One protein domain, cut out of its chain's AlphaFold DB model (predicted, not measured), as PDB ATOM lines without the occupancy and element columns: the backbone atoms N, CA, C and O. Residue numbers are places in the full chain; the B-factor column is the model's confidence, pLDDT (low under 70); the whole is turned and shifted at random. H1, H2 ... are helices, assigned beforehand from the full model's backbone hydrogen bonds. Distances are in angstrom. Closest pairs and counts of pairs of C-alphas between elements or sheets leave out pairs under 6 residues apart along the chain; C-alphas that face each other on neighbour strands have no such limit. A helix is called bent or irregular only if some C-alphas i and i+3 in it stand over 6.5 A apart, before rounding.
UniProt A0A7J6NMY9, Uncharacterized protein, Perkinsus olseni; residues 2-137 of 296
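Overview. This is residues 2 to 137 of the 296 residues of an uncharacterized protein of Perkinsus olseni (UniProt A0A7J6NMY9). A helical hairpin of H2 and H3 makes the body's long side, and the second part of H3, residues 108 to 136, sticks out as a long straight arm. H1 packs crosswise on the first turns of H2. The printed part has 136 residues with three named helices, H1, H2, H3, and no named strand: all helix. It is extended, radius of gyration of the C-alphas 23.7 A, spanning 88 by 34 by 23 A.

Along the chain. H3, residues 85 to 136, is 74.9 A long, from C-alpha 85 at (-19.543, -18.945, 29.054) to C-alpha 136 at (-2.701, 8.969, -38.370). H2, residues 45 to 79, measures 49.1 A and is irregular: C-alphas 75 and 78 are 7.4 A apart. It has a kink of 51 degrees near residue 73. H1, residues 21 to 35, measures 20.7 A.

Arrangement. H3, with residues 85 to 103 alone, touches H2; the closest C-alphas, of Ala 89 and Gly 67, are 4.2 A apart. This hairpin has a shallow tilt of 23 degrees, opposite ways. H1 touches H2 about perpendicular, at 83 degrees; the closest C-alphas, of Arg 25 and Ile 48, are 6.6 A apart. H1 and H3 are apart. Every O i to N i+4 pair is within hydrogen-bond range in H1 and H3, and 25 of 31 in H2.

Size, cuts and confidence. The C-alphas farthest apart, of Thr 79 and Val 137, are 87.7 A apart. The printed part has no cut and no long link; residues 2 to 20 hold no named element. Residues 77 to 81 and 128 to 137 have pLDDT under 70.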
ATOM      1  N   ASP A   2     -30.645 -15.658  21.425       88.69
ATOM      2  CA  ASP A   2     -31.710 -15.473  22.396       88.69
ATOM      3  C   ASP A   2     -31.164 -15.879  23.767       88.69
ATOM      4  O   ASP A   2     -30.612 -16.966  23.907       88.69
ATOM      5  N   TYR A   3     -31.263 -14.983  24.745       89.06
ATOM      6  CA  TYR A   3     -30.776 -15.187  26.114       89.06
ATOM      7  C   TYR A   3     -31.920 -15.450  27.099       89.06
ATOM      8  O   TYR A   3     -31.708 -15.431  28.305       89.06
ATOM      9  N   THR A   4     -33.145 -15.631  26.599       89.69
ATOM     10  CA  THR A   4     -34.328 -15.916  27.424       89.69
ATOM     11  C   THR A   4     -34.569 -17.415  27.624       89.69
ATOM     12  O   THR A   4     -35.512 -17.800  28.312       89.69
ATOM     13  N   GLU A   5     -33.705 -18.258  27.053       87.56
ATOM     14  CA  GLU A   5     -33.780 -19.712  27.159       87.56
ATOM     15  C   GLU A   5     -33.540 -20.178  28.602       87.56
ATOM     16  O   GLU A   5     -32.550 -19.815  29.238       87.56
ATOM     17  N   THR A   6     -34.440 -21.020  29.112       88.81
ATOM     18  CA  THR A   6     -34.387 -21.515  30.497       88.81
ATOM     19  C   THR A   6     -33.619 -22.824  30.635       88.81
ATOM     20  O   THR A   6     -33.368 -23.270  31.753       88.81
ATOM     21  N   HIS A   7     -33.281 -23.471  29.521       87.44
ATOM     22  CA  HIS A   7     -32.549 -24.732  29.506       87.44
ATOM     23  C   HIS A   7     -31.086 -24.503  29.150       87.44
ATOM     24  O   HIS A   7     -30.763 -23.651  28.324       87.44
ATOM     25  N   TYR A   8     -30.199 -25.313  29.729       86.75
ATOM     26  CA  TYR A   8     -28.784 -25.330  29.365       86.75
ATOM     27  C   TYR A   8     -28.606 -25.374  27.828       86.75
ATOM     28  O   TYR A   8     -29.250 -26.202  27.175       86.75
ATOM     29  N   PRO A   9     -27.734 -24.531  27.235       89.94
ATOM     30  CA  PRO A   9     -26.712 -23.689  27.873       89.94
ATOM     31  C   PRO A   9     -27.186 -22.284  28.307       89.94
ATOM     32  O   PRO A   9     -26.355 -21.400  28.504       89.94
ATOM     33  N   PHE A  10     -28.499 -22.081  28.466       88.19
ATOM     34  CA  PHE A  10     -29.162 -20.821  28.851       88.19
ATOM     35  C   PHE A  10     -29.049 -19.716  27.796       88.19
ATOM     36  O   PHE A  10     -29.124 -18.520  28.072       88.19
ATOM     37  N   PHE A  11     -28.865 -20.138  26.547       89.88
ATOM     38  CA  PHE A  11     -29.049 -19.315  25.366       89.88
ATOM     39  C   PHE A  11     -29.364 -20.198  24.160       89.88
ATOM     40  O   PHE A  11     -28.870 -21.322  24.043       89.88
ATOM     41  N   ALA A  12     -30.132 -19.654  23.222       87.69
ATOM     42  CA  ALA A  12     -30.403 -20.277  21.940       87.69
ATOM     43  C   ALA A  12     -29.756 -19.483  20.800       87.69
ATOM     44  O   ALA A  12     -29.707 -18.244  20.770       87.69
ATOM     45  N   THR A  13     -29.239 -20.212  19.817       86.62
ATOM     46  CA  THR A  13     -28.641 -19.623  18.624       86.62
ATOM     47  C   THR A  13     -29.335 -20.140  17.391       86.62
ATOM     48  O   THR A  13     -29.160 -21.296  17.021       86.62
ATOM     49  N   ASP A  14     -30.044 -19.247  16.719       85.00
ATOM     50  CA  ASP A  14     -30.509 -19.483  15.368       85.00
ATOM     51  C   ASP A  14     -29.734 -18.577  14.404       85.00
ATOM     52  O   ASP A  14     -29.735 -17.349  14.539       85.00
ATOM     53  N   LEU A  15     -29.013 -19.202  13.471       79.56
ATOM     54  CA  LEU A  15     -28.325 -18.497  12.389       79.56
ATOM     55  C   LEU A  15     -29.301 -18.095  11.278       79.56
ATOM     56  O   LEU A  15     -29.031 -17.119  10.580       79.56
ATOM     57  N   ALA A  16     -30.425 -18.803  11.125       83.25
ATOM     58  CA  ALA A  16     -31.472 -18.463  10.165       83.25
ATOM     59  C   ALA A  16     -32.241 -17.202  10.584       83.25
ATOM     60  O   ALA A  16     -32.691 -16.449   9.728       83.25
ATOM     61  N   ALA A  17     -32.299 -16.912  11.887       87.12
ATOM     62  CA  ALA A  17     -32.833 -15.662  12.423       87.12
ATOM     63  C   ALA A  17     -31.945 -14.427  12.154       87.12
ATOM     64  O   ALA A  17     -32.289 -13.319  12.572       87.12
ATOM     65  N   TYR A  18     -30.790 -14.578  11.494       87.31
ATOM     66  CA  TYR A  18     -30.008 -13.425  11.050       87.31
ATOM     67  C   TYR A  18     -30.821 -12.614  10.023       87.31
ATOM     68  O   TYR A  18     -31.384 -13.209   9.103       87.31
ATOM     69  N   PRO A  19     -30.897 -11.273  10.145       91.06
ATOM     70  CA  PRO A  19     -31.755 -10.465   9.287       91.06
ATOM     71  C   PRO A  19     -31.405 -10.672   7.817       91.06
ATOM     72  O   PRO A  19     -30.234 -10.649   7.428       91.06
ATOM     73  N   ASP A  20     -32.429 -10.849   6.991       92.31
ATOM     74  CA  ASP A  20     -32.261 -11.006   5.555       92.31
ATOM     75  C   ASP A  20     -31.745  -9.710   4.907       92.31
ATOM     76  O   ASP A  20     -31.723  -8.624   5.500       92.31
ATOM     77  N   ARG A  21     -31.309  -9.809   3.648       91.69
ATOM     78  CA  ARG A  21     -30.745  -8.658   2.933       91.69
ATOM     79  C   ARG A  21     -31.735  -7.500   2.835       91.69
ATOM     80  O   ARG A  21     -31.312  -6.358   2.986       91.69
ATOM     81  N   ARG A  22     -33.026  -7.772   2.627       95.00
ATOM     82  CA  ARG A  22     -34.051  -6.727   2.525       95.00
ATOM     83  C   ARG A  22     -34.221  -5.982   3.848       95.00
ATOM     84  O   ARG A  22     -34.194  -4.752   3.844       95.00
ATOM     85  N   THR A  23     -34.329  -6.698   4.966       95.38
ATOM     86  CA  THR A  23     -34.460  -6.081   6.296       95.38
ATOM     87  C   THR A  23     -33.216  -5.285   6.660       95.38
ATOM     88  O   THR A  23     -33.333  -4.168   7.161       95.38
ATOM     89  N   GLN A  24     -32.022  -5.795   6.345       95.25
ATOM     90  CA  GLN A  24     -30.787  -5.037   6.556       95.25
ATOM     91  C   GLN A  24     -30.779  -3.727   5.759       95.25
ATOM     92  O   GLN A  24     -30.446  -2.684   6.316       95.25
ATOM     93  N   ARG A  25     -31.163  -3.754   4.474       96.50
ATOM     94  CA  ARG A  25     -31.227  -2.540   3.638       96.50
ATOM     95  C   ARG A  25     -32.215  -1.524   4.201       96.50
ATOM     96  O   ARG A  25     -31.863  -0.358   4.316       96.50
ATOM     97  N   MET A  26     -33.399  -1.980   4.610       96.94
ATOM     98  CA  MET A  26     -34.417  -1.131   5.233       96.94
ATOM     99  C   MET A  26     -33.913  -0.492   6.532       96.94
ATOM    100  O   MET A  26     -34.078   0.704   6.753       96.94
ATOM    101  N   PHE A  27     -33.257  -1.274   7.390       96.56
ATOM    102  CA  PHE A  27     -32.688  -0.754   8.630       96.56
ATOM    103  C   PHE A  27     -31.627   0.319   8.355       96.56
ATOM    104  O   PHE A  27     -31.654   1.392   8.955       96.56
ATOM    105  N   LEU A  28     -30.710   0.049   7.423       96.25
ATOM    106  CA  LEU A  28     -29.639   0.984   7.086       96.25
ATOM    107  C   LEU A  28     -30.153   2.243   6.393       96.25
ATOM    108  O   LEU A  28     -29.596   3.311   6.623       96.25
ATOM    109  N   SER A  29     -31.203   2.139   5.579       96.69
ATOM    110  CA  SER A  29     -31.792   3.297   4.909       96.69
ATOM    111  C   SER A  29     -32.449   4.239   5.908       96.69
ATOM    112  O   SER A  29     -32.207   5.441   5.850       96.69
ATOM    113  N   VAL A  30     -33.195   3.702   6.877       97.19
ATOM    114  CA  VAL A  30     -33.761   4.497   7.977       97.19
ATOM    115  C   VAL A  30     -32.641   5.103   8.824       97.19
ATOM    116  O   VAL A  30     -32.627   6.309   9.038       97.19
ATOM    117  N   TYR A  31     -31.652   4.299   9.231       97.06
ATOM    118  CA  TYR A  31     -30.514   4.775  10.023       97.06
ATOM    119  C   TYR A  31     -29.760   5.926   9.345       97.06
ATOM    120  O   TYR A  31     -29.481   6.941   9.980       97.06
ATOM    121  N   LEU A  32     -29.433   5.782   8.058       95.88
ATOM    122  CA  LEU A  32     -28.736   6.819   7.305       95.88
ATOM    123  C   LEU A  32     -29.609   8.047   7.068       95.88
ATOM    124  O   LEU A  32     -29.076   9.153   7.085       95.88
ATOM    125  N   SER A  33     -30.915   7.859   6.868       95.88
ATOM    126  CA  SER A  33     -31.827   8.983   6.664       95.88
ATOM    127  C   SER A  33     -31.886   9.888   7.885       95.88
ATOM    128  O   SER A  33     -31.793  11.103   7.749       95.88
ATOM    129  N   GLU A  34     -31.963   9.287   9.073       96.94
ATOM    130  CA  GLU A  34     -31.929  10.015  10.342       96.94
ATOM    131  C   GLU A  34     -30.546  10.618  10.612       96.94
ATOM    132  O   GLU A  34     -30.428  11.772  11.005       96.94
ATOM    133  N   TYR A  35     -29.471   9.861  10.370       95.75
ATOM    134  CA  TYR A  35     -28.109  10.314  10.661       95.75
ATOM    135  C   TYR A  35     -27.628  11.457   9.752       95.75
ATOM    136  O   TYR A  35     -26.817  12.280  10.177       95.75
ATOM    137  N   LEU A  36     -28.081  11.487   8.495       95.19
ATOM    138  CA  LEU A  36     -27.722  12.507   7.503       95.19
ATOM    139  C   LEU A  36     -28.828  13.550   7.292       95.19
ATOM    140  O   LEU A  36     -28.676  14.409   6.424       95.19
ATOM    141  N   GLU A  37     -29.940  13.447   8.026       95.94
ATOM    142  CA  GLU A  37     -31.125  14.310   7.896       95.94
ATOM    143  C   GLU A  37     -31.621  14.438   6.437       95.94
ATOM    144  O   GLU A  37     -32.114  15.478   6.003       95.94
ATOM    145  N   THR A  38     -31.455  13.376   5.641       94.12
ATOM    146  CA  THR A  38     -31.723  13.355   4.194       94.12
ATOM    147  C   THR A  38     -32.406  12.043   3.821       94.12
ATOM    148  O   THR A  38     -31.903  10.993   4.208       94.12
ATOM    149  N   PRO A  39     -33.498  12.032   3.035       94.69
ATOM    150  CA  PRO A  39     -34.183  10.789   2.693       94.69
ATOM    151  C   PRO A  39     -33.292   9.874   1.840       94.69
ATOM    152  O   PRO A  39     -32.948  10.194   0.701       94.69
ATOM    153  N   ILE A  40     -32.951   8.705   2.382       94.94
ATOM    154  CA  ILE A  40     -32.200   7.651   1.697       94.94
ATOM    155  C   ILE A  40     -33.099   6.431   1.566       94.94
ATOM    156  O   ILE A  40     -33.573   5.862   2.547       94.94
ATOM    157  N   PHE A  41     -33.316   6.008   0.325       94.81
ATOM    158  CA  PHE A  41     -34.126   4.837   0.018       94.81
ATOM    159  C   PHE A  41     -33.313   3.544   0.140       94.81
ATOM    160  O   PHE A  41     -32.111   3.542  -0.144       94.81
ATOM    161  N   PRO A  42     -33.957   2.421   0.505       93.31
ATOM    162  CA  PRO A  42     -33.290   1.128   0.630       93.31
ATOM    163  C   PRO A  42     -32.689   0.636  -0.683       93.31
ATOM    164  O   PRO A  42     -31.785  -0.186  -0.628       93.31
ATOM    165  N   ASP A  43     -33.127   1.141  -1.837       94.38
ATOM    166  CA  ASP A  43     -32.609   0.778  -3.164       94.38
ATOM    167  C   ASP A  43     -31.394   1.622  -3.588       94.38
ATOM    168  O   ASP A  43     -30.779   1.359  -4.618       94.38
ATOM    169  N   ASN A  44     -30.994   2.612  -2.781       92.88
ATOM    170  CA  ASN A  44     -29.838   3.452  -3.074       92.88
ATOM    171  C   ASN A  44     -28.520   2.729  -2.746       92.88
ATOM    172  O   ASN A  44     -27.945   2.867  -1.662       92.88
ATOM    173  N   ASP A  45     -28.034   1.959  -3.716       93.31
ATOM    174  CA  ASP A  45     -26.815   1.159  -3.594       93.31
ATOM    175  C   ASP A  45     -25.553   1.980  -3.294       93.31
ATOM    176  O   ASP A  45     -24.644   1.463  -2.641       93.31
ATOM    177  N   LEU A  46     -25.521   3.256  -3.692       92.56
ATOM    178  CA  LEU A  46     -24.368   4.146  -3.529       92.56
ATOM    179  C   LEU A  46     -24.018   4.350  -2.045       92.56
ATOM    180  O   LEU A  46     -22.846   4.339  -1.674       92.56
ATOM    181  N   TYR A  47     -25.028   4.449  -1.177       91.44
ATOM    182  CA  TYR A  47     -24.829   4.584   0.271       91.44
ATOM    183  C   TYR A  47     -25.004   3.260   1.023       91.44
ATOM    184  O   TYR A  47     -24.276   2.984   1.983       91.44
ATOM    185  N   ILE A  48     -25.953   2.422   0.596       95.38
ATOM    186  CA  ILE A  48     -26.343   1.222   1.343       95.38
ATOM    187  C   ILE A  48     -25.292   0.115   1.226       95.38
ATOM    188  O   ILE A  48     -24.900  -0.456   2.249       95.38
ATOM    189  N   LEU A  49     -24.789  -0.188   0.024       92.69
ATOM    190  CA  LEU A  49     -23.860  -1.311  -0.160       92.69
ATOM    191  C   LEU A  49     -22.524  -1.124   0.580       92.69
ATOM    192  O   LEU A  49     -22.105  -2.071   1.262       92.69
ATOM    193  N   PRO A  50     -21.858   0.051   0.532       92.31
ATOM    194  CA  PRO A  50     -20.625   0.263   1.288       92.31
ATOM    195  C   PRO A  50     -20.841   0.118   2.797       92.31
ATOM    196  O   PRO A  50     -20.046  -0.535   3.482       92.31
ATOM    197  N   LEU A  51     -21.948   0.659   3.317       94.12
ATOM    198  CA  LEU A  51     -22.273   0.551   4.736       94.12
ATOM    199  C   LEU A  51     -22.556  -0.900   5.142       94.12
ATOM    200  O   LEU A  51     -22.011  -1.359   6.144       94.12
ATOM    201  N   MET A  52     -23.315  -1.660   4.344       93.25
ATOM    202  CA  MET A  52     -23.538  -3.094   4.581       93.25
ATOM    203  C   MET A  52     -22.225  -3.881   4.647       93.25
ATOM    204  O   MET A  52     -22.064  -4.756   5.506       93.25
ATOM    205  N   ARG A  53     -21.271  -3.582   3.754       91.00
ATOM    206  CA  ARG A  53     -19.953  -4.235   3.738       91.00
ATOM    207  C   ARG A  53     -19.181  -3.934   5.020       91.00
ATOM    208  O   ARG A  53     -18.629  -4.847   5.632       91.00
ATOM    209  N   ASN A  54     -19.197  -2.679   5.459       92.00
ATOM    210  CA  ASN A  54     -18.562  -2.269   6.708       92.00
ATOM    211  C   ASN A  54     -19.217  -2.945   7.917       92.00
ATOM    212  O   ASN A  54     -18.514  -3.543   8.728       92.00
ATOM    213  N   VAL A  55     -20.549  -2.940   8.007       93.69
ATOM    214  CA  VAL A  55     -21.299  -3.615   9.082       93.69
ATOM    215  C   VAL A  55     -20.971  -5.107   9.136       93.69
ATOM    216  O   VAL A  55     -20.752  -5.643  10.219       93.69
ATOM    217  N   SER A  56     -20.837  -5.765   7.982       91.12
ATOM    218  CA  SER A  56     -20.434  -7.177   7.911       91.12
ATOM    219  C   SER A  56     -19.035  -7.406   8.506       91.12
ATOM    220  O   SER A  56     -18.820  -8.365   9.247       91.12
ATOM    221  N   LYS A  57     -18.081  -6.497   8.261       91.38
ATOM    222  CA  LYS A  57     -16.743  -6.544   8.879       91.38
ATOM    223  C   LYS A  57     -16.800  -6.288  10.389       91.38
ATOM    224  O   LYS A  57     -16.128  -6.972  11.157       91.38
ATOM    225  N   PHE A  58     -17.637  -5.357  10.844       93.50
ATOM    226  CA  PHE A  58     -17.841  -5.118  12.278       93.50
ATOM    227  C   PHE A  58     -18.549  -6.281  12.981       93.50
ATOM    228  O   PHE A  58     -18.276  -6.535  14.155       93.50
ATOM    229  N   ALA A  59     -19.391  -7.043  12.280       91.94
ATOM    230  CA  ALA A  59     -19.976  -8.269  12.815       91.94
ATOM    231  C   ALA A  59     -18.890  -9.305  13.160       91.94
ATOM    232  O   ALA A  59     -18.950  -9.918  14.227       91.94
ATOM    233  N   LEU A  60     -17.836  -9.427  12.338       92.31
ATOM    234  CA  LEU A  60     -16.666 -10.254  12.667       92.31
ATOM    235  C   LEU A  60     -15.986  -9.790  13.958       92.31
ATOM    236  O   LEU A  60     -15.744 -10.598  14.856       92.31
ATOM    237  N   ALA A  61     -15.710  -8.488  14.068       94.56
ATOM    238  CA  ALA A  61     -15.097  -7.919  15.265       94.56
ATOM    239  C   ALA A  61     -15.964  -8.164  16.513       94.56
ATOM    240  O   ALA A  61     -15.446  -8.538  17.563       94.56
ATOM    241  N   SER A  62     -17.287  -8.046  16.381       95.19
ATOM    242  CA  SER A  62     -18.248  -8.351  17.444       95.19
ATOM    243  C   SER A  62     -18.184  -9.820  17.876       95.19
ATOM    244  O   SER A  62     -18.189 -10.121  19.069       95.19
ATOM    245  N   HIS A  63     -18.086 -10.772  16.945       94.19
ATOM    246  CA  HIS A  63     -17.932 -12.182  17.309       94.19
ATOM    247  C   HIS A  63     -16.654 -12.444  18.117       94.19
ATOM    248  O   HIS A  63     -16.739 -13.107  19.150       94.19
ATOM    249  N   LEU A  64     -15.515 -11.868  17.719       94.94
ATOM    250  CA  LEU A  64     -14.261 -11.982  18.474       94.94
ATOM    251  C   LEU A  64     -14.349 -11.340  19.856       94.94
ATOM    252  O   LEU A  64     -13.992 -11.971  20.848       94.94
ATOM    253  N   LEU A  65     -14.836 -10.099  19.918       97.00
ATOM    254  CA  LEU A  65     -14.920  -9.330  21.154       97.00
ATOM    255  C   LEU A  65     -15.758 -10.070  22.199       97.00
ATOM    256  O   LEU A  65     -15.312 -10.272  23.326       97.00
ATOM    257  N   TRP A  66     -16.954 -10.515  21.810       95.81
ATOM    258  CA  TRP A  66     -17.858 -11.217  22.719       95.81
ATOM    259  C   TRP A  66     -17.387 -12.638  23.047       95.81
ATOM    260  O   TRP A  66     -17.635 -13.109  24.154       95.81
ATOM    261  N   GLY A  67     -16.678 -13.306  22.130       96.19
ATOM    262  CA  GLY A  67     -16.016 -14.579  22.423       96.19
ATOM    263  C   GLY A  67     -14.945 -14.420  23.502       96.19
ATOM    264  O   GLY A  67     -14.960 -15.141  24.497       96.19
ATOM    265  N   LEU A  68     -14.073 -13.418  23.361       95.81
ATOM    266  CA  LEU A  68     -13.019 -13.124  24.333       95.81
ATOM    267  C   LEU A  68     -13.583 -12.677  25.687       95.81
ATOM    268  O   LEU A  68     -13.139 -13.170  26.722       95.81
ATOM    269  N   TRP A  69     -14.582 -11.790  25.682       94.81
ATOM    270  CA  TRP A  69     -15.295 -11.383  26.897       94.81
ATOM    271  C   TRP A  69     -15.798 -12.602  27.677       94.81
ATOM    272  O   TRP A  69     -15.615 -12.683  28.888       94.81
ATOM    273  N   SER A  70     -16.355 -13.586  26.972       94.06
ATOM    274  CA  SER A  70     -16.886 -14.795  27.591       94.06
ATOM    275  C   SER A  70     -15.796 -15.692  28.182       94.06
ATOM    276  O   SER A  70     -15.939 -16.171  29.304       94.06
ATOM    277  N   VAL A  71     -14.658 -15.851  27.497       94.50
ATOM    278  CA  VAL A  71     -13.501 -16.590  28.042       94.50
ATOM    279  C   VAL A  71     -12.991 -15.947  29.333       94.50
ATOM    280  O   VAL A  71     -12.719 -16.651  30.301       94.50
ATOM    281  N   ILE A  72     -12.901 -14.615  29.371       93.38
ATOM    282  CA  ILE A  72     -12.467 -13.875  30.568       93.38
ATOM    283  C   ILE A  72     -13.462 -14.063  31.724       93.38
ATOM    284  O   ILE A  72     -13.059 -14.118  32.885       93.38
ATOM    285  N   ARG A  73     -14.759 -14.172  31.417       89.81
ATOM    286  CA  ARG A  73     -15.832 -14.355  32.404       89.81
ATOM    287  C   ARG A  73     -15.951 -15.787  32.924       89.81
ATOM    288  O   ARG A  73     -16.361 -15.951  34.068       89.81
ATOM    289  N   ALA A  74     -15.570 -16.799  32.144       89.19
ATOM    290  CA  ALA A  74     -15.773 -18.208  32.492       89.19
ATOM    291  C   ALA A  74     -15.250 -18.618  33.890       89.19
ATOM    292  O   ALA A  74     -15.989 -19.284  34.612       89.19
ATOM    293  N   PRO A  75     -14.061 -18.183  34.359       85.06
ATOM    294  CA  PRO A  75     -13.590 -18.509  35.710       85.06
ATOM    295  C   PRO A  75     -14.397 -17.846  36.840       85.06
ATOM    296  O   PRO A  75     -14.340 -18.293  37.981       85.06
ATOM    297  N   GLN A  76     -15.117 -16.759  36.544       77.44
ATOM    298  CA  GLN A  76     -15.913 -15.984  37.506       77.44
ATOM    299  C   GLN A  76     -17.404 -16.365  37.488       77.44
ATOM    300  O   GLN A  76     -18.168 -15.892  38.329       77.44
ATOM    301  N   ALA A  77     -17.814 -17.198  36.529       66.06
ATOM    302  CA  ALA A  77     -19.193 -17.608  36.281       66.06
ATOM    303  C   ALA A  77     -19.883 -18.376  37.428       66.06
ATOM    304  O   ALA A  77     -21.039 -18.049  37.701       66.06
ATOM    305  N   PRO A  78     -19.214 -19.292  38.173       62.81
ATOM    306  CA  PRO A  78     -19.866 -20.112  39.207       62.81
ATOM    307  C   PRO A  78     -20.491 -19.323  40.367       62.81
ATOM    308  O   PRO A  78     -21.152 -19.897  41.226       62.81
ATOM    309  N   THR A  79     -20.240 -18.015  40.426       59.25
ATOM    310  CA  THR A  79     -20.662 -17.136  41.516       59.25
ATOM    311  C   THR A  79     -21.918 -16.322  41.177       59.25
ATOM    312  O   THR A  79     -22.484 -15.719  42.086       59.25
ATOM    313  N   TYR A  80     -22.349 -16.233  39.908       60.31
ATOM    314  CA  TYR A  80     -23.356 -15.228  39.521       60.31
ATOM    315  C   TYR A  80     -24.354 -15.633  38.424       60.31
ATOM    316  O   TYR A  80     -25.363 -14.949  38.293       60.31
ATOM    317  N   ASP A  81     -24.112 -16.687  37.637       67.56
ATOM    318  CA  ASP A  81     -25.000 -17.028  36.515       67.56
ATOM    319  C   ASP A  81     -24.868 -18.510  36.122       67.56
ATOM    320  O   ASP A  81     -23.746 -19.016  36.049       67.56
ATOM    321  N   ASP A  82     -25.986 -19.191  35.845       80.75
ATOM    322  CA  ASP A  82     -26.010 -20.586  35.354       80.75
ATOM    323  C   ASP A  82     -25.560 -20.686  33.877       80.75
ATOM    324  O   ASP A  82     -25.417 -21.774  33.315       80.75
ATOM    325  N   PHE A  83     -25.308 -19.540  33.244       86.19
ATOM    326  CA  PHE A  83     -24.864 -19.393  31.864       86.19
ATOM    327  C   PHE A  83     -23.507 -20.055  31.561       86.19
ATOM    328  O   PHE A  83     -22.485 -19.760  32.191       86.19
ATOM    329  N   ASP A  84     -23.454 -20.872  30.501       89.94
ATOM    330  CA  ASP A  84     -22.203 -21.495  30.058       89.94
ATOM    331  C   ASP A  84     -21.391 -20.573  29.130       89.94
ATOM    332  O   ASP A  84     -21.544 -20.530  27.901       89.94
ATOM    333  N   PHE A  85     -20.447 -19.861  29.743       91.88
ATOM    334  CA  PHE A  85     -19.543 -18.945  29.054       91.88
ATOM    335  C   PHE A  85     -18.570 -19.635  28.089       91.88
ATOM    336  O   PHE A  85     -18.157 -19.013  27.103       91.88
ATOM    337  N   LEU A  86     -18.170 -20.888  28.321       92.88
ATOM    338  CA  LEU A  86     -17.230 -21.569  27.424       92.88
ATOM    339  C   LEU A  86     -17.943 -22.057  26.163       92.88
ATOM    340  O   LEU A  86     -17.423 -21.879  25.057       92.88
ATOM    341  N   VAL A  87     -19.158 -22.589  26.310       93.06
ATOM    342  CA  VAL A  87     -20.010 -22.973  25.176       93.06
ATOM    343  C   VAL A  87     -20.391 -21.743  24.356       93.06
ATOM    344  O   VAL A  87     -20.276 -21.765  23.124       93.06
ATOM    345  N   TYR A  88     -20.737 -20.631  25.011       93.38
ATOM    346  CA  TYR A  88     -20.963 -19.360  24.325       93.38
ATOM    347  C   TYR A  88     -19.711 -18.877  23.582       93.38
ATOM    348  O   TYR A  88     -19.786 -18.567  22.390       93.38
ATOM    349  N   ALA A  89     -18.544 -18.856  24.241       95.06
ATOM    350  CA  ALA A  89     -17.287 -18.431  23.622       95.06
ATOM    351  C   ALA A  89     -16.981 -19.245  22.363       95.06
ATOM    352  O   ALA A  89     -16.720 -18.672  21.299       95.06
ATOM    353  N   LYS A  90     -17.088 -20.575  22.463       95.12
ATOM    354  CA  LYS A  90     -16.897 -21.490  21.338       95.12
ATOM    355  C   LYS A  90     -17.828 -21.139  20.179       95.12
ATOM    356  O   LYS A  90     -17.358 -20.960  19.058       95.12
ATOM    357  N   PHE A  91     -19.127 -20.971  20.439       93.94
ATOM    358  CA  PHE A  91     -20.082 -20.608  19.390       93.94
ATOM    359  C   PHE A  91     -19.721 -19.279  18.705       93.94
ATOM    360  O   PHE A  91     -19.831 -19.153  17.477       93.94
ATOM    361  N   ARG A  92     -19.298 -18.269  19.477       94.69
ATOM    362  CA  ARG A  92     -18.918 -16.956  18.933       94.69
ATOM    363  C   ARG A  92     -17.679 -17.060  18.044       94.69
ATOM    364  O   ARG A  92     -17.699 -16.500  16.949       94.69
ATOM    365  N   PHE A  93     -16.658 -17.811  18.457       96.06
ATOM    366  CA  PHE A  93     -15.469 -18.043  17.633       96.06
ATOM    367  C   PHE A  93     -15.785 -18.853  16.370       96.06
ATOM    368  O   PHE A  93     -15.382 -18.447  15.280       96.06
ATOM    369  N   ASP A  94     -16.581 -19.919  16.471       94.44
ATOM    370  CA  ASP A  94     -17.011 -20.699  15.302       94.44
ATOM    371  C   ASP A  94     -17.759 -19.814  14.286       94.44
ATOM    372  O   ASP A  94     -17.550 -19.907  13.074       94.44
ATOM    373  N   SER A  95     -18.608 -18.907  14.776       92.06
ATOM    374  CA  SER A  95     -19.345 -17.956  13.934       92.06
ATOM    375  C   SER A  95     -18.430 -16.919  13.283       92.06
ATOM    376  O   SER A  95     -18.614 -16.609  12.105       92.06
ATOM    377  N   TYR A  96     -17.405 -16.443  13.998       93.94
ATOM    378  CA  TYR A  96     -16.362 -15.593  13.422       93.94
ATOM    379  C   TYR A  96     -15.649 -16.288  12.259       93.94
ATOM    380  O   TYR A  96     -15.575 -15.720  11.171       93.94
ATOM    381  N   PHE A  97     -15.154 -17.514  12.458       93.94
ATOM    382  CA  PHE A  97     -14.408 -18.225  11.415       93.94
ATOM    383  C   PHE A  97     -15.277 -18.526  10.190       93.94
ATOM    384  O   PHE A  97     -14.833 -18.303   9.062       93.94
ATOM    385  N   ARG A  98     -16.538 -18.937  10.395       90.69
ATOM    386  CA  ARG A  98     -17.503 -19.122   9.296       90.69
ATOM    387  C   ARG A  98     -17.694 -17.839   8.492       90.69
ATOM    388  O   ARG A  98     -17.566 -17.844   7.270       90.69
ATOM    389  N   MET A  99     -17.974 -16.731   9.172       89.75
ATOM    390  CA  MET A  99     -18.267 -15.463   8.510       89.75
ATOM    391  C   MET A  99     -17.022 -14.846   7.859       89.75
ATOM    392  O   MET A  99     -17.126 -14.240   6.794       89.75
ATOM    393  N   LYS A 100     -15.834 -15.046   8.445       91.75
ATOM    394  CA  LYS A 100     -14.558 -14.586   7.886       91.75
ATOM    395  C   LYS A 100     -14.328 -15.195   6.505       91.75
ATOM    396  O   LYS A 100     -14.016 -14.462   5.573       91.75
ATOM    397  N   ASN A 101     -14.537 -16.503   6.364       89.75
ATOM    398  CA  ASN A 101     -14.362 -17.195   5.087       89.75
ATOM    399  C   ASN A 101     -15.339 -16.680   4.017       89.75
ATOM    400  O   ASN A 101     -14.944 -16.473   2.871       89.75
ATOM    401  N   ILE A 102     -16.590 -16.400   4.400       87.19
ATOM    402  CA  ILE A 102     -17.612 -15.839   3.499       87.19
ATOM    403  C   ILE A 102     -17.255 -14.412   3.059       87.19
ATOM    404  O   ILE A 102     -17.474 -14.045   1.911       87.19
ATOM    405  N   ILE A 103     -16.730 -13.577   3.956       86.62
ATOM    406  CA  ILE A 103     -16.383 -12.191   3.611       86.62
ATOM    407  C   ILE A 103     -15.124 -12.145   2.740       86.62
ATOM    408  O   ILE A 103     -15.103 -11.415   1.755       86.62
ATOM    409  N   LEU A 104     -14.105 -12.947   3.062       85.69
ATOM    410  CA  LEU A 104     -12.857 -12.977   2.298       85.69
ATOM    411  C   LEU A 104     -13.058 -13.498   0.871       85.69
ATOM    412  O   LEU A 104     -12.537 -12.886  -0.052       85.69
ATOM    413  N   SER A 105     -13.845 -14.564   0.685       84.88
ATOM    414  CA  SER A 105     -14.166 -15.094  -0.654       84.88
ATOM    415  C   SER A 105     -14.855 -14.050  -1.542       84.88
ATOM    416  O   SER A 105     -14.459 -13.835  -2.685       84.88
ATOM    417  N   ARG A 106     -15.817 -13.307  -0.989       80.62
ATOM    418  CA  ARG A 106     -16.519 -12.238  -1.719       80.62
ATOM    419  C   ARG A 106     -15.623 -11.049  -2.051       80.62
ATOM    420  O   ARG A 106     -15.788 -10.428  -3.096       80.62
ATOM    421  N   ASP A 107     -14.707 -10.696  -1.153       80.50
ATOM    422  CA  ASP A 107     -13.759  -9.607  -1.398       80.50
ATOM    423  C   ASP A 107     -12.720 -10.006  -2.463       80.50
ATOM    424  O   ASP A 107     -12.330  -9.153  -3.261       80.50
ATOM    425  N   THR A 108     -12.328 -11.286  -2.543       81.94
ATOM    426  CA  THR A 108     -11.469 -11.785  -3.630       81.94
ATOM    427  C   THR A 108     -12.178 -11.784  -4.980       81.94
ATOM    428  O   THR A 108     -11.619 -11.264  -5.938       81.94
ATOM    429  N   GLU A 109     -13.419 -12.273  -5.055       82.06
ATOM    430  CA  GLU A 109     -14.210 -12.285  -6.299       82.06
ATOM    431  C   GLU A 109     -14.410 -10.864  -6.848       82.06
ATOM    432  O   GLU A 109     -14.090 -10.590  -8.001       82.06
ATOM    433  N   ALA A 110     -14.813  -9.921  -5.990       78.12
ATOM    434  CA  ALA A 110     -15.010  -8.526  -6.388       78.12
ATOM    435  C   ALA A 110     -13.711  -7.832  -6.845       78.12
ATOM    436  O   ALA A 110     -13.746  -6.927  -7.677       78.12
ATOM    437  N   SER A 111     -12.561  -8.224  -6.284       78.88
ATOM    438  CA  SER A 111     -11.252  -7.717  -6.710       78.88
ATOM    439  C   SER A 111     -10.889  -8.214  -8.109       78.88
ATOM    440  O   SER A 111     -10.385  -7.436  -8.917       78.88
ATOM    441  N   GLU A 112     -11.128  -9.492  -8.406       82.06
ATOM    442  CA  GLU A 112     -10.802 -10.065  -9.716       82.06
ATOM    443  C   GLU A 112     -11.723  -9.540 -10.823       82.06
ATOM    444  O   GLU A 112     -11.220  -9.147 -11.873       82.06
ATOM    445  N   GLU A 113     -13.029  -9.405 -10.570       80.25
ATOM    446  CA  GLU A 113     -13.964  -8.774 -11.520       80.25
ATOM    447  C   GLU A 113     -13.548  -7.336 -11.856       80.25
ATOM    448  O   GLU A 113     -13.533  -6.933 -13.019       80.25
ATOM    449  N   HIS A 114     -13.143  -6.558 -10.847       85.00
ATOM    450  CA  HIS A 114     -12.683  -5.189 -11.061       85.00
ATOM    451  C   HIS A 114     -11.378  -5.127 -11.870       85.00
ATOM    452  O   HIS A 114     -11.236  -4.272 -12.745       85.00
ATOM    453  N   LYS A 115     -10.431  -6.041 -11.618       82.25
ATOM    454  CA  LYS A 115      -9.202  -6.158 -12.421       82.25
ATOM    455  C   LYS A 115      -9.504  -6.560 -13.861       82.25
ATOM    456  O   LYS A 115      -8.872  -6.028 -14.769       82.25
ATOM    457  N   GLU A 116     -10.442  -7.479 -14.075       85.38
ATOM    458  CA  GLU A 116     -10.854  -7.910 -15.410       85.38
ATOM    459  C   GLU A 116     -11.513  -6.763 -16.187       85.38
ATOM    460  O   GLU A 116     -11.191  -6.554 -17.355       85.38
ATOM    461  N   GLU A 117     -12.367  -5.974 -15.534       88.38
ATOM    462  CA  GLU A 117     -12.972  -4.780 -16.132       88.38
ATOM    463  C   GLU A 117     -11.907  -3.739 -16.508       88.38
ATOM    464  O   GLU A 117     -11.896  -3.236 -17.632       88.38
ATOM    465  N   LEU A 118     -10.942  -3.482 -15.619       86.88
ATOM    466  CA  LEU A 118      -9.809  -2.596 -15.907       86.88
ATOM    467  C   LEU A 118      -8.947  -3.117 -17.065       86.88
ATOM    468  O   LEU A 118      -8.536  -2.338 -17.924       86.88
ATOM    469  N   LEU A 119      -8.691  -4.427 -17.120       88.06
ATOM    470  CA  LEU A 119      -7.959  -5.056 -18.222       88.06
ATOM    471  C   LEU A 119      -8.714  -4.908 -19.546       88.06
ATOM    472  O   LEU A 119      -8.100  -4.561 -20.555       88.06
ATOM    473  N   LYS A 120     -10.037  -5.112 -19.555       86.06
ATOM    474  CA  LYS A 120     -10.888  -4.906 -20.740       86.06
ATOM    475  C   LYS A 120     -10.901  -3.446 -21.179       86.06
ATOM    476  O   LYS A 120     -10.787  -3.177 -22.375       86.06
ATOM    477  N   GLN A 121     -10.981  -2.512 -20.236       89.19
ATOM    478  CA  GLN A 121     -10.927  -1.081 -20.517       89.19
ATOM    479  C   GLN A 121      -9.572  -0.687 -21.120       89.19
ATOM    480  O   GLN A 121      -9.531  -0.013 -22.149       89.19
ATOM    481  N   GLN A 122      -8.467  -1.160 -20.538       86.75
ATOM    482  CA  GLN A 122      -7.118  -0.898 -21.041       86.75
ATOM    483  C   GLN A 122      -6.903  -1.499 -22.438       86.75
ATOM    484  O   GLN A 122      -6.357  -0.836 -23.319       86.75
ATOM    485  N   LEU A 123      -7.360  -2.733 -22.666       86.69
ATOM    486  CA  LEU A 123      -7.247  -3.402 -23.963       86.69
ATOM    487  C   LEU A 123      -8.126  -2.727 -25.031       86.69
ATOM    488  O   LEU A 123      -7.698  -2.562 -26.172       86.69
ATOM    489  N   GLY A 124      -9.332  -2.286 -24.662       81.00
ATOM    490  CA  GLY A 124     -10.222  -1.525 -25.539       81.00
ATOM    491  C   GLY A 124      -9.640  -0.166 -25.940       81.00
ATOM    492  O   GLY A 124      -9.726   0.219 -27.108       81.00
ATOM    493  N   LEU A 125      -8.982   0.526 -25.004       78.94
ATOM    494  CA  LEU A 125      -8.243   1.759 -25.288       78.94
ATOM    495  C   LEU A 125      -7.046   1.510 -26.213       78.94
ATOM    496  O   LEU A 125      -6.808   2.316 -27.109       78.94
ATOM    497  N   GLN A 126      -6.332   0.392 -26.048       73.50
ATOM    498  CA  GLN A 126      -5.216   0.026 -26.924       73.50
ATOM    499  C   GLN A 126      -5.682  -0.221 -28.366       73.50
ATOM    500  O   GLN A 126      -5.090   0.313 -29.299       73.50
ATOM    501  N   LEU A 127      -6.786  -0.947 -28.563       71.88
ATOM    502  CA  LEU A 127      -7.358  -1.186 -29.895       71.88
ATOM    503  C   LEU A 127      -7.849   0.110 -30.562       71.88
ATOM    504  O   LEU A 127      -7.669   0.297 -31.765       71.88
ATOM    505  N   GLN A 128      -8.438   1.032 -29.795       68.44
ATOM    506  CA  GLN A 128      -8.808   2.360 -30.301       68.44
ATOM    507  C   GLN A 128      -7.586   3.233 -30.612       68.44
ATOM    508  O   GLN A 128      -7.617   3.999 -31.580       68.44
ATOM    509  N   ALA A 129      -6.517   3.128 -29.818       65.06
ATOM    510  CA  ALA A 129      -5.251   3.806 -30.073       65.06
ATOM    511  C   ALA A 129      -4.589   3.279 -31.351       65.06
ATOM    512  O   ALA A 129      -4.170   4.094 -32.166       65.06
ATOM    513  N   ASP A 130      -4.589   1.963 -31.579       58.19
ATOM    514  CA  ASP A 130      -4.051   1.334 -32.793       58.19
ATOM    515  C   ASP A 130      -4.893   1.671 -34.037       58.19
ATOM    516  O   ASP A 130      -4.338   1.964 -35.097       58.19
ATOM    517  N   HIS A 131      -6.226   1.740 -33.915       57.41
ATOM    518  CA  HIS A 131      -7.098   2.182 -35.010       57.41
ATOM    519  C   HIS A 131      -6.841   3.655 -35.377       57.41
ATOM    520  O   HIS A 131      -6.662   3.976 -36.554       57.41
ATOM    521  N   LYS A 132      -6.718   4.545 -34.379       57.84
ATOM    522  CA  LYS A 132      -6.311   5.946 -34.594       57.84
ATOM    523  C   LYS A 132      -4.874   6.081 -35.094       57.84
ATOM    524  O   LYS A 132      -4.588   7.026 -35.823       57.84
ATOM    525  N   HIS A 133      -3.968   5.187 -34.700       53.44
ATOM    526  CA  HIS A 133      -2.596   5.162 -35.198       53.44
ATOM    527  C   HIS A 133      -2.578   4.768 -36.679       53.44
ATOM    528  O   HIS A 133      -1.893   5.417 -37.461       53.44
ATOM    529  N   SER A 134      -3.415   3.813 -37.104       51.06
ATOM    530  CA  SER A 134      -3.565   3.458 -38.524       51.06
ATOM    531  C   SER A 134      -4.150   4.595 -39.377       51.06
ATOM    532  O   SER A 134      -3.724   4.779 -40.513       51.06
ATOM    533  N   GLU A 135      -5.049   5.416 -38.818       51.75
ATOM    534  CA  GLU A 135      -5.578   6.612 -39.494       51.75
ATOM    535  C   GLU A 135      -4.583   7.788 -39.494       51.75
ATOM    536  O   GLU A 135      -4.582   8.588 -40.426       51.75
ATOM    537  N   LYS A 136      -3.706   7.894 -38.484       45.22
ATOM    538  CA  LYS A 136      -2.701   8.969 -38.370       45.22
ATOM    539  C   LYS A 136      -1.363   8.683 -39.053       45.22
ATOM    540  O   LYS A 136      -0.632   9.628 -39.320       45.22
ATOM    541  N   VAL A 137      -1.036   7.436 -39.393       44.19
ATOM    542  CA  VAL A 137       0.186   7.106 -40.163       44.19
ATOM    543  C   VAL A 137       0.154   7.689 -41.591       44.19
ATOM    544  O   VAL A 137       1.181   7.730 -42.262       44.19
TER     545      VAL A 137